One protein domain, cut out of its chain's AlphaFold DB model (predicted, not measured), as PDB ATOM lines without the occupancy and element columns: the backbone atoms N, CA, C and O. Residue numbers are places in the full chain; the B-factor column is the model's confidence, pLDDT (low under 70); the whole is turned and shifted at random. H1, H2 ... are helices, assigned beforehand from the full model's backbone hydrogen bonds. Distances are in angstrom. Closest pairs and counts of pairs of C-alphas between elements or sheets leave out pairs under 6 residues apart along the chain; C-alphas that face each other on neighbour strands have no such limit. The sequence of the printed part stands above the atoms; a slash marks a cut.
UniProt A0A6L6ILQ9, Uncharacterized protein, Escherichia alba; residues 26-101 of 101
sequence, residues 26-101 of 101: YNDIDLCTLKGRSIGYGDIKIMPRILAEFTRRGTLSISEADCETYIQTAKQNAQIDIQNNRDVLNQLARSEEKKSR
ATOM      1  N   TYR A  26      10.385   6.268 173.754       93.75
ATOM      2  CA  TYR A  26      10.168   5.760 172.398       93.75
ATOM      3  C   TYR A  26       8.847   4.988 172.344       93.75
ATOM      4  O   TYR A  26       8.563   4.194 173.244       93.75
ATOM      5  N   ASN A  27       8.040   5.180 171.300       95.12
ATOM      6  CA  ASN A  27       6.932   4.261 171.026       95.12
ATOM      7  C   ASN A  27       7.484   2.907 170.530       95.12
ATOM      8  O   ASN A  27       8.686   2.769 170.295       95.12
ATOM      9  N   ASP A  28       6.629   1.894 170.406       95.81
ATOM     10  CA  ASP A  28       7.086   0.538 170.075       95.81
ATOM     11  C   ASP A  28       7.707   0.447 168.673       95.81
ATOM     12  O   ASP A  28       8.727  -0.218 168.502       95.81
ATOM     13  N   ILE A  29       7.168   1.186 167.695       96.75
ATOM     14  CA  ILE A  29       7.712   1.255 166.328       96.75
ATOM     15  C   ILE A  29       9.127   1.841 166.343       96.75
ATOM     16  O   ILE A  29      10.059   1.272 165.763       96.75
ATOM     17  N   ASP A  30       9.315   2.958 167.043       96.19
ATOM     18  CA  ASP A  30      10.610   3.619 167.142       96.19
ATOM     19  C   ASP A  30      11.605   2.771 167.942       96.19
ATOM     20  O   ASP A  30      12.797   2.773 167.636       96.19
ATOM     21  N   LEU A  31      11.140   2.010 168.937       96.12
ATOM     22  CA  LEU A  31      11.976   1.093 169.709       96.12
ATOM     23  C   LEU A  31      12.444  -0.105 168.856       96.12
ATOM     24  O   LEU A  31      13.626  -0.458 168.906       96.12
ATOM     25  N   CYS A  32      11.571  -0.681 168.019       97.25
ATOM     26  CA  CYS A  32      11.929  -1.713 167.032       97.25
ATOM     27  C   CYS A  32      12.903  -1.171 165.977       97.25
ATOM     28  O   CYS A  32      13.934  -1.787 165.696       97.25
ATOM     29  N   THR A  33      12.660   0.042 165.478       97.56
ATOM     30  CA  THR A  33      13.569   0.736 164.555       97.56
ATOM     31  C   THR A  33      14.938   0.981 165.199       97.56
ATOM     32  O   THR A  33      15.978   0.707 164.595       97.56
ATOM     33  N   LEU A  34      14.970   1.456 166.448       95.94
ATOM     34  CA  LEU A  34      16.202   1.717 167.191       95.94
ATOM     35  C   LEU A  34      17.009   0.432 167.410       95.94
ATOM     36  O   LEU A  34      18.228   0.439 167.226       95.94
ATOM     37  N   LYS A  35      16.336  -0.679 167.732       96.25
ATOM     38  CA  LYS A  35      16.956  -2.007 167.816       96.25
ATOM     39  C   LYS A  35      17.619  -2.382 166.489       96.25
ATOM     40  O   LYS A  35      18.811  -2.690 166.487       96.25
ATOM     41  N   GLY A  36      16.902  -2.275 165.370       97.25
ATOM     42  CA  GLY A  36      17.447  -2.550 164.036       97.25
ATOM     43  C   GLY A  36      18.682  -1.711 163.700       97.25
ATOM     44  O   GLY A  36      19.720  -2.264 163.339       97.25
ATOM     45  N   ARG A  37      18.627  -0.390 163.923       96.94
ATOM     46  CA  ARG A  37      19.783   0.507 163.719       96.94
ATOM     47  C   ARG A  37      20.975   0.129 164.592       96.94
ATOM     48  O   ARG A  37      22.095   0.091 164.093       96.94
ATOM     49  N   SER A  38      20.748  -0.167 165.875       95.50
ATOM     50  CA  SER A  38      21.827  -0.551 166.796       95.50
ATOM     51  C   SER A  38      22.544  -1.827 166.342       95.50
ATOM     52  O   SER A  38      23.768  -1.886 166.386       95.50
ATOM     53  N   ILE A  39      21.800  -2.800 165.804       96.25
ATOM     54  CA  ILE A  39      22.367  -4.016 165.207       96.25
ATOM     55  C   ILE A  39      23.133  -3.673 163.925       96.25
ATOM     56  O   ILE A  39      24.256  -4.134 163.745       96.25
ATOM     57  N   GLY A  40      22.543  -2.867 163.038       96.25
ATOM     58  CA  GLY A  40      23.148  -2.507 161.754       96.25
ATOM     59  C   GLY A  40      24.467  -1.742 161.892       96.25
ATOM     60  O   GLY A  40      25.406  -2.034 161.157       96.25
ATOM     61  N   TYR A  41      24.571  -0.832 162.867       95.50
ATOM     62  CA  TYR A  41      25.817  -0.119 163.176       95.50
ATOM     63  C   TYR A  41      26.785  -0.904 164.077       95.50
ATOM     64  O   TYR A  41      27.923  -0.476 164.259       95.50
ATOM     65  N   GLY A  42      26.359  -2.030 164.662       92.62
ATOM     66  CA  GLY A  42      27.164  -2.778 165.631       92.62
ATOM     67  C   GLY A  42      27.338  -2.060 166.978       92.62
ATOM     68  O   GLY A  42      28.367  -2.219 167.634       92.62
ATOM     69  N   ASP A  43      26.355  -1.261 167.406       91.88
ATOM     70  CA  ASP A  43      26.389  -0.544 168.685       91.88
ATOM     71  C   ASP A  43      26.060  -1.479 169.862       91.88
ATOM     72  O   ASP A  43      24.952  -1.521 170.407       91.88
ATOM     73  N   ILE A  44      27.077  -2.228 170.283       87.94
ATOM     74  CA  ILE A  44      26.991  -3.174 171.400       87.94
ATOM     75  C   ILE A  44      26.732  -2.502 172.757       87.94
ATOM     76  O   ILE A  44      26.341  -3.181 173.706       87.94
ATOM     77  N   LYS A  45      26.943  -1.183 172.887       91.69
ATOM     78  CA  LYS A  45      26.793  -0.477 174.170       91.69
ATOM     79  C   LYS A  45      25.329  -0.194 174.486       91.69
ATOM     80  O   LYS A  45      24.930  -0.258 175.649       91.69
ATOM     81  N   ILE A  46      24.524   0.123 173.471       90.88
ATOM     82  CA  ILE A  46      23.102   0.440 173.657       90.88
ATOM     83  C   ILE A  46      22.202  -0.803 173.634       90.88
ATOM     84  O   ILE A  46      21.152  -0.801 174.281       90.88
ATOM     85  N   MET A  47      22.626  -1.882 172.964       92.62
ATOM     86  CA  MET A  47      21.838  -3.113 172.810       92.62
ATOM     87  C   MET A  47      21.276  -3.678 174.129       92.62
ATOM     88  O   MET A  47      20.068  -3.920 174.175       92.62
ATOM     89  N   PRO A  48      22.051  -3.833 175.226       94.25
ATOM     90  CA  PRO A  48      21.510  -4.363 176.482       94.25
ATOM     91  C   PRO A  48      20.383  -3.503 177.063       94.25
ATOM     92  O   PRO A  48      19.416  -4.025 177.611       94.25
ATOM     93  N   ARG A  49      20.474  -2.177 176.904       94.69
ATOM     94  CA  ARG A  49      19.459  -1.235 177.395       94.69
ATOM     95  C   ARG A  49      18.174  -1.325 176.573       94.69
ATOM     96  O   ARG A  49      17.090  -1.264 177.143       94.69
ATOM     97  N   ILE A  50      18.295  -1.502 175.256       94.44
ATOM     98  CA  ILE A  50      17.148  -1.732 174.368       94.44
ATOM     99  C   ILE A  50      16.463  -3.049 174.747       94.44
ATOM    100  O   ILE A  50      15.258  -3.057 174.966       94.44
ATOM    101  N   LEU A  51      17.215  -4.143 174.903       93.44
ATOM    102  CA  LEU A  51      16.656  -5.444 175.297       93.44
ATOM    103  C   LEU A  51      15.953  -5.399 176.661       93.44
ATOM    104  O   LEU A  51      14.876  -5.978 176.818       93.44
ATOM    105  N   ALA A  52      16.522  -4.677 177.629       95.69
ATOM    106  CA  ALA A  52      15.882  -4.454 178.921       95.69
ATOM    107  C   ALA A  52      14.546  -3.707 178.775       95.69
ATOM    108  O   ALA A  52      13.570  -4.080 179.417       95.69
ATOM    109  N   GLU A  53      14.471  -2.700 177.902       95.62
ATOM    110  CA  GLU A  53      13.235  -1.949 177.651       95.62
ATOM    111  C   GLU A  53      12.162  -2.803 176.957       95.62
ATOM    112  O   GLU A  53      11.000  -2.750 177.354       95.62
ATOM    113  N   PHE A  54      12.536  -3.648 175.990       93.56
ATOM    114  CA  PHE A  54      11.625  -4.642 175.403       93.56
ATOM    115  C   PHE A  54      11.070  -5.591 176.474       93.56
ATOM    116  O   PHE A  54       9.862  -5.788 176.569       93.56
ATOM    117  N   THR A  55      11.952  -6.123 177.324       94.12
ATOM    118  CA  THR A  55      11.569  -7.029 178.421       94.12
ATOM    119  C   THR A  55      10.644  -6.332 179.418       94.12
ATOM    120  O   THR A  55       9.661  -6.916 179.862       94.12
ATOM    121  N   ARG A  56      10.918  -5.059 179.734       94.94
ATOM    122  CA  ARG A  56      10.097  -4.233 180.628       94.94
ATOM    123  C   ARG A  56       8.683  -4.012 180.083       94.94
ATOM    124  O   ARG A  56       7.750  -3.924 180.875       94.94
ATOM    125  N   ARG A  57       8.521  -3.884 178.759       93.50
ATOM    126  CA  ARG A  57       7.204  -3.715 178.114       93.50
ATOM    127  C   ARG A  57       6.429  -5.025 178.027       93.50
ATOM    128  O   ARG A  57       5.208  -5.009 178.146       93.50
ATOM    129  N   GLY A  58       7.124  -6.150 177.863       89.19
ATOM    130  CA  GLY A  58       6.512  -7.469 177.739       89.19
ATOM    131  C   GLY A  58       5.787  -7.622 176.404       89.19
ATOM    132  O   GLY A  58       6.341  -8.186 175.468       89.19
ATOM    133  N   THR A  59       4.565  -7.095 176.306       89.62
ATOM    134  CA  THR A  59       3.782  -7.080 175.060       89.62
ATOM    135  C   THR A  59       3.828  -5.692 174.439       89.62
ATOM    136  O   THR A  59       3.549  -4.697 175.108       89.62
ATOM    137  N   LEU A  60       4.182  -5.624 173.159       91.75
ATOM    138  CA  LEU A  60       4.141  -4.384 172.392       91.75
ATOM    139  C   LEU A  60       2.720  -4.132 171.872       91.75
ATOM    140  O   LEU A  60       1.947  -5.058 171.648       91.75
ATOM    141  N   SER A  61       2.391  -2.866 171.644       94.44
ATOM    142  CA  SER A  61       1.142  -2.431 171.007       94.44
ATOM    143  C   SER A  61       1.076  -2.729 169.502       94.44
ATOM    144  O   SER A  61       0.015  -2.593 168.899       94.44
ATOM    145  N   ILE A  62       2.193  -3.145 168.901       94.38
ATOM    146  CA  ILE A  62       2.304  -3.574 167.501       94.38
ATOM    147  C   ILE A  62       2.494  -5.088 167.408       94.38
ATOM    148  O   ILE A  62       2.949  -5.721 168.364       94.38
ATOM    149  N   SER A  63       2.183  -5.666 166.244       96.75
ATOM    150  CA  SER A  63       2.412  -7.093 166.025       96.75
ATOM    151  C   SER A  63       3.909  -7.425 166.015       96.75
ATOM    152  O   SER A  63       4.757  -6.599 165.664       96.75
ATOM    153  N   GLU A  64       4.239  -8.661 166.381       94.56
ATOM    154  CA  GLU A  64       5.617  -9.157 166.335       94.56
ATOM    155  C   GLU A  64       6.188  -9.105 164.910       94.56
ATOM    156  O   GLU A  64       7.327  -8.680 164.715       94.56
ATOM    157  N   ALA A  65       5.372  -9.449 163.908       97.19
ATOM    158  CA  ALA A  65       5.756  -9.409 162.500       97.19
ATOM    159  C   ALA A  65       6.071  -7.980 162.019       97.19
ATOM    160  O   ALA A  65       7.056  -7.768 161.304       97.19
ATOM    161  N   ASP A  66       5.283  -6.990 162.448       97.62
ATOM    162  CA  ASP A  66       5.548  -5.586 162.121       97.62
ATOM    163  C   ASP A  66       6.837  -5.110 162.793       97.62
ATOM    164  O   ASP A  66       7.690  -4.503 162.144       97.62
ATOM    165  N   CYS A  67       7.030  -5.427 164.079       97.25
ATOM    166  CA  CYS A  67       8.261  -5.077 164.790       97.25
ATOM    167  C   CYS A  67       9.499  -5.674 164.107       97.25
ATOM    168  O   CYS A  67      10.488  -4.966 163.909       97.25
ATOM    169  N   GLU A  68       9.446  -6.945 163.702       97.88
ATOM    170  CA  GLU A  68      10.554  -7.591 162.997       97.88
ATOM    171  C   GLU A  68      10.822  -6.932 161.637       97.88
ATOM    172  O   GLU A  68      11.976  -6.690 161.275       97.88
ATOM    173  N   THR A  69       9.767  -6.530 160.925       98.38
ATOM    174  CA  THR A  69       9.892  -5.771 159.672       98.38
ATOM    175  C   THR A  69      10.617  -4.438 159.890       98.38
ATOM    176  O   THR A  69      11.543  -4.106 159.138       98.38
ATOM    177  N   TYR A  70      10.270  -3.691 160.944       98.12
ATOM    178  CA  TYR A  70      10.978  -2.459 161.312       98.12
ATOM    179  C   TYR A  70      12.443  -2.721 161.682       98.12
ATOM    180  O   TYR A  70      13.325  -1.969 161.260       98.12
ATOM    181  N   ILE A  71      12.725  -3.799 162.421       98.06
ATOM    182  CA  ILE A  71      14.090  -4.188 162.802       98.06
ATOM    183  C   ILE A  71      14.940  -4.468 161.557       98.06
ATOM    184  O   ILE A  71      16.030  -3.904 161.430       98.06
ATOM    185  N   GLN A  72      14.461  -5.306 160.632       98.50
ATOM    186  CA  GLN A  72      15.223  -5.682 159.436       98.50
ATOM    187  C   GLN A  72      15.449  -4.491 158.505       98.50
ATOM    188  O   GLN A  72      16.580  -4.253 158.078       98.50
ATOM    189  N   THR A  73      14.408  -3.691 158.269       98.31
ATOM    190  CA  THR A  73      14.498  -2.483 157.436       98.31
ATOM    191  C   THR A  73      15.527  -1.508 158.006       98.31
ATOM    192  O   THR A  73      16.421  -1.032 157.307       98.31
ATOM    193  N   ALA A  74      15.457  -1.237 159.310       97.38
ATOM    194  CA  ALA A  74      16.353  -0.292 159.959       97.38
ATOM    195  C   ALA A  74      17.804  -0.799 160.040       97.38
ATOM    196  O   ALA A  74      18.743  -0.008 159.918       97.38
ATOM    197  N   LYS A  75      17.999  -2.114 160.198       98.06
ATOM    198  CA  LYS A  75      19.314  -2.764 160.125       98.06
ATOM    199  C   LYS A  75      19.932  -2.614 158.736       98.06
ATOM    200  O   LYS A  75      21.093  -2.224 158.641       98.06
ATOM    201  N   GLN A  76      19.169  -2.898 157.679       98.00
ATOM    202  CA  GLN A  76      19.634  -2.763 156.299       98.00
ATOM    203  C   GLN A  76      20.021  -1.315 155.983       98.00
ATOM    204  O   GLN A  76      21.110  -1.075 155.465       98.00
ATOM    205  N   ASN A  77      19.181  -0.348 156.361       97.75
ATOM    206  CA  ASN A  77      19.466   1.073 156.150       97.75
ATOM    207  C   ASN A  77      20.770   1.500 156.838       97.75
ATOM    208  O   ASN A  77      21.625   2.115 156.209       97.75
ATOM    209  N   ALA A  78      20.975   1.100 158.096       97.19
ATOM    210  CA  ALA A  78      22.208   1.405 158.818       97.19
ATOM    211  C   ALA A  78      23.462   0.805 158.148       97.19
ATOM    212  O   ALA A  78      24.520   1.433 158.131       97.19
ATOM    213  N   GLN A  79      23.359  -0.391 157.559       96.75
ATOM    214  CA  GLN A  79      24.466  -0.994 156.811       96.75
ATOM    215  C   GLN A  79      24.762  -0.249 155.504       96.75
ATOM    216  O   GLN A  79      25.933  -0.042 155.180       96.75
ATOM    217  N   ILE A  80      23.724   0.186 154.783       96.88
ATOM    218  CA  ILE A  80      23.862   1.015 153.578       96.88
ATOM    219  C   ILE A  80      24.542   2.345 153.927       96.88
ATOM    220  O   ILE A  80      25.477   2.749 153.240       96.88
ATOM    221  N   ASP A  81      24.152   2.987 155.031       95.81
ATOM    222  CA  ASP A  81      24.787   4.225 155.497       95.81
ATOM    223  C   ASP A  81      26.291   4.040 155.746       95.81
ATOM    224  O   ASP A  81      27.103   4.873 155.340       95.81
ATOM    225  N   ILE A  82      26.686   2.935 156.392       93.81
ATOM    226  CA  ILE A  82      28.102   2.616 156.632       93.81
ATOM    227  C   ILE A  82      28.855   2.453 155.310       93.81
ATOM    228  O   ILE A  82      29.964   2.975 155.172       93.81
ATOM    229  N   GLN A  83      28.274   1.734 154.349       93.94
ATOM    230  CA  GLN A  83      28.884   1.519 153.036       93.94
ATOM    231  C   GLN A  83      29.064   2.842 152.289       93.94
ATOM    232  O   GLN A  83      30.180   3.164 151.887       93.94
ATOM    233  N   ASN A  84      28.009   3.654 152.213       95.19
ATOM    234  CA  ASN A  84      28.050   4.964 151.565       95.19
ATOM    235  C   ASN A  84      29.113   5.873 152.196       95.19
ATOM    236  O   ASN A  84      29.912   6.485 151.488       95.19
ATOM    237  N   ASN A  85      29.180   5.922 153.529       93.25
ATOM    238  CA  ASN A  85      30.196   6.707 154.231       93.25
ATOM    239  C   ASN A  85      31.613   6.214 153.917       93.25
ATOM    240  O   ASN A  85      32.514   7.023 153.695       93.25
ATOM    241  N   ARG A  86      31.823   4.895 153.858       92.19
ATOM    242  CA  ARG A  86      33.117   4.314 153.486       92.19
ATOM    243  C   ARG A  86      33.518   4.704 152.063       92.19
ATOM    244  O   ARG A  86      34.677   5.045 151.835       92.19
ATOM    245  N   ASP A  87      32.579   4.690 151.127       94.00
ATOM    246  CA  ASP A  87      32.839   5.057 149.736       94.00
ATOM    247  C   ASP A  87      33.187   6.538 149.584       94.00
ATOM    248  O   ASP A  87      34.157   6.865 148.893       94.00
ATOM    249  N   VAL A  88      32.474   7.423 150.288       92.81
ATOM    250  CA  VAL A  88      32.789   8.859 150.342       92.81
ATOM    251  C   VAL A  88      34.191   9.085 150.908       92.81
ATOM    252  O   VAL A  88      34.993   9.788 150.295       92.81
ATOM    253  N   LEU A  89      34.538   8.444 152.029       91.19
ATOM    254  CA  LEU A  89      35.877   8.559 152.620       91.19
ATOM    255  C   LEU A  89      36.973   8.076 151.659       91.19
ATOM    256  O   LEU A  89      37.994   8.744 151.496       91.19
ATOM    257  N   ASN A  90      36.744   6.961 150.964       90.88
ATOM    258  CA  ASN A  90      37.677   6.447 149.962       90.88
ATOM    259  C   ASN A  90      37.847   7.410 148.773       90.88
ATOM    260  O   ASN A  90      38.942   7.539 148.226       90.88
ATOM    261  N   GLN A  91      36.772   8.072 148.331       92.31
ATOM    262  CA  GLN A  91      36.831   9.074 147.263       92.31
ATOM    263  C   GLN A  91      37.616  10.322 147.684       92.31
ATOM    264  O   GLN A  91      38.412  10.835 146.890       92.31
ATOM    265  N   LEU A  92      37.416  10.781 148.922       92.50
ATOM    266  CA  LEU A  92      38.145  11.913 149.492       92.50
ATOM    267  C   LEU A  92      39.643  11.606 149.580       92.50
ATOM    268  O   LEU A  92      40.435  12.363 149.024       92.50
ATOM    269  N   ALA A  93      40.015  10.448 150.138       90.19
ATOM    270  CA  ALA A  93      41.413  10.020 150.237       90.19
ATOM    271  C   ALA A  93      42.122  10.017 148.868       90.19
ATOM    272  O   ALA A  93      43.183  10.617 148.709       90.19
ATOM    273  N   ARG A  94      41.489   9.446 147.829       91.62
ATOM    274  CA  ARG A  94      42.046   9.441 146.460       91.62
ATOM    275  C   ARG A  94      42.186  10.836 145.848       91.62
ATOM    276  O   ARG A  94      43.039  11.048 144.987       91.62
ATOM    277  N   SER A  95      41.307  11.766 146.212       87.75
ATOM    278  CA  SER A  95      41.348  13.137 145.693       87.75
ATOM    279  C   SER A  95      42.487  13.940 146.320       87.75
ATOM    280  O   SER A  95      43.152  14.699 145.617       87.75
ATOM    281  N   GLU A  96      42.762  13.730 147.609       84.12
ATOM    282  CA  GLU A  96      43.892  14.360 148.299       84.12
ATOM    283  C   GLU A  96      45.243  13.854 147.774       84.12
ATOM    284  O   GLU A  96      46.127  14.661 147.486       84.12
ATOM    285  N   GLU A  97      45.381  12.546 147.530       79.94
ATOM    286  CA  GLU A  97      46.599  11.964 146.943       79.94
ATOM    287  C   GLU A  97      46.927  12.535 145.556       79.94
ATOM    288  O   GLU A  97      48.094  12.761 145.235       79.94
ATOM    289  N   LYS A  98      45.906  12.801 144.728       77.00
ATOM    290  CA  LYS A  98      46.083  13.411 143.399       77.00
ATOM    291  C   LYS A  98      46.486  14.882 143.459       77.00
ATOM    292  O   LYS A  98      47.123  15.349 142.528       77.00
ATOM    293  N   LYS A  99      46.102  15.608 144.511       71.81
ATOM    294  CA  LYS A  99      46.447  17.026 144.695       71.81
ATOM    295  C   LYS A  99      47.863  17.216 145.252       71.81
ATOM    296  O   LYS A  99      48.422  18.299 145.130       71.81
ATOM    297  N   SER A 100      48.424  16.180 145.878       68.62
ATOM    298  CA  SER A 100      49.773  16.189 146.454       68.62
ATOM    299  C   SER A 100      50.881  15.764 145.474       68.62
ATOM    300  O   SER A 100      52.048  15.745 145.872       68.62
ATOM    301  N   ARG A 101      50.538  15.392 144.236       57.16
ATOM    302  CA  ARG A 101      51.477  15.068 143.149       57.16
ATOM    303  C   ARG A 101      51.445  16.156 142.090       57.16
ATOM    304  O   ARG A 101      52.521  16.397 141.505       57.16
TER     305      ARG A 101
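AT A GLANCE: This is residues 26 to 101 of the 101 residues of an uncharacterized protein of Escherichia alba (UniProt A0A6L6ILQ9). One long helix, H3, makes most of the length of the model; its residues 67 to 82 pack on H1 of a small helical hairpin of H1 and H2, and residues 83 to 101, of which 83 to 99 belong to H3, stick out from this body as an arm. In the body at the near end H1 sits in the middle, between H2 on one side and the first part of H3 on the other. The printed part has 76 residues with three named helices, in the order H1, H2, H3, and no named strand; the class is all helix. The whole is only just extended, close to loose, with a radius of gyration of the C-alphas of 17.5 A and spans of 61 by 22 by 15 A.

IN THESE COORDINATES: H3 holds residues 64 to 99 and measures 53.1 A from C-alpha 64 at (5.617, -9.157, 166.335) to C-alpha 99 at (46.447, 17.026, 144.695). H1 holds residues 28 to 41, 20.0 A long, and begins with C-alpha 28 at (7.086, 0.538, 170.075). H2 holds residues 47 to 57 and is 15.6 A long.

HOW THE PARTS SIT: H3 touches H1 with residues 67 to 82 alone; their closest C-alphas, those of Gly 36 and Ile 71, are 3.9 A apart. The two helices run the same way at a steep tilt of 38 degrees. H1 touches H2, with the C-alphas of Ser 38 and Met 47 closest at 6.5 A. H1 and H2 form a helical hairpin, running opposite ways at a shallow tilt of 18 degrees. H2 and H3 are apart. In H1, H2 and H3 every O i to N i+4 pair is within hydrogen-bond range.

THE WHOLE: The C-alphas of Thr 59 and Arg 101, the two farthest apart, are 61.5 A from each other. Residues 83 to 101, of which 83 to 99 belong to H3, stand free; the body without them spans 32 by 23 by 15 A. The link from H1 to H2 is tight, and that from H2 to H3 is short. The printed part has no cut. Its mean pLDDT is 93.0, and residues 100 to 101 are under 70.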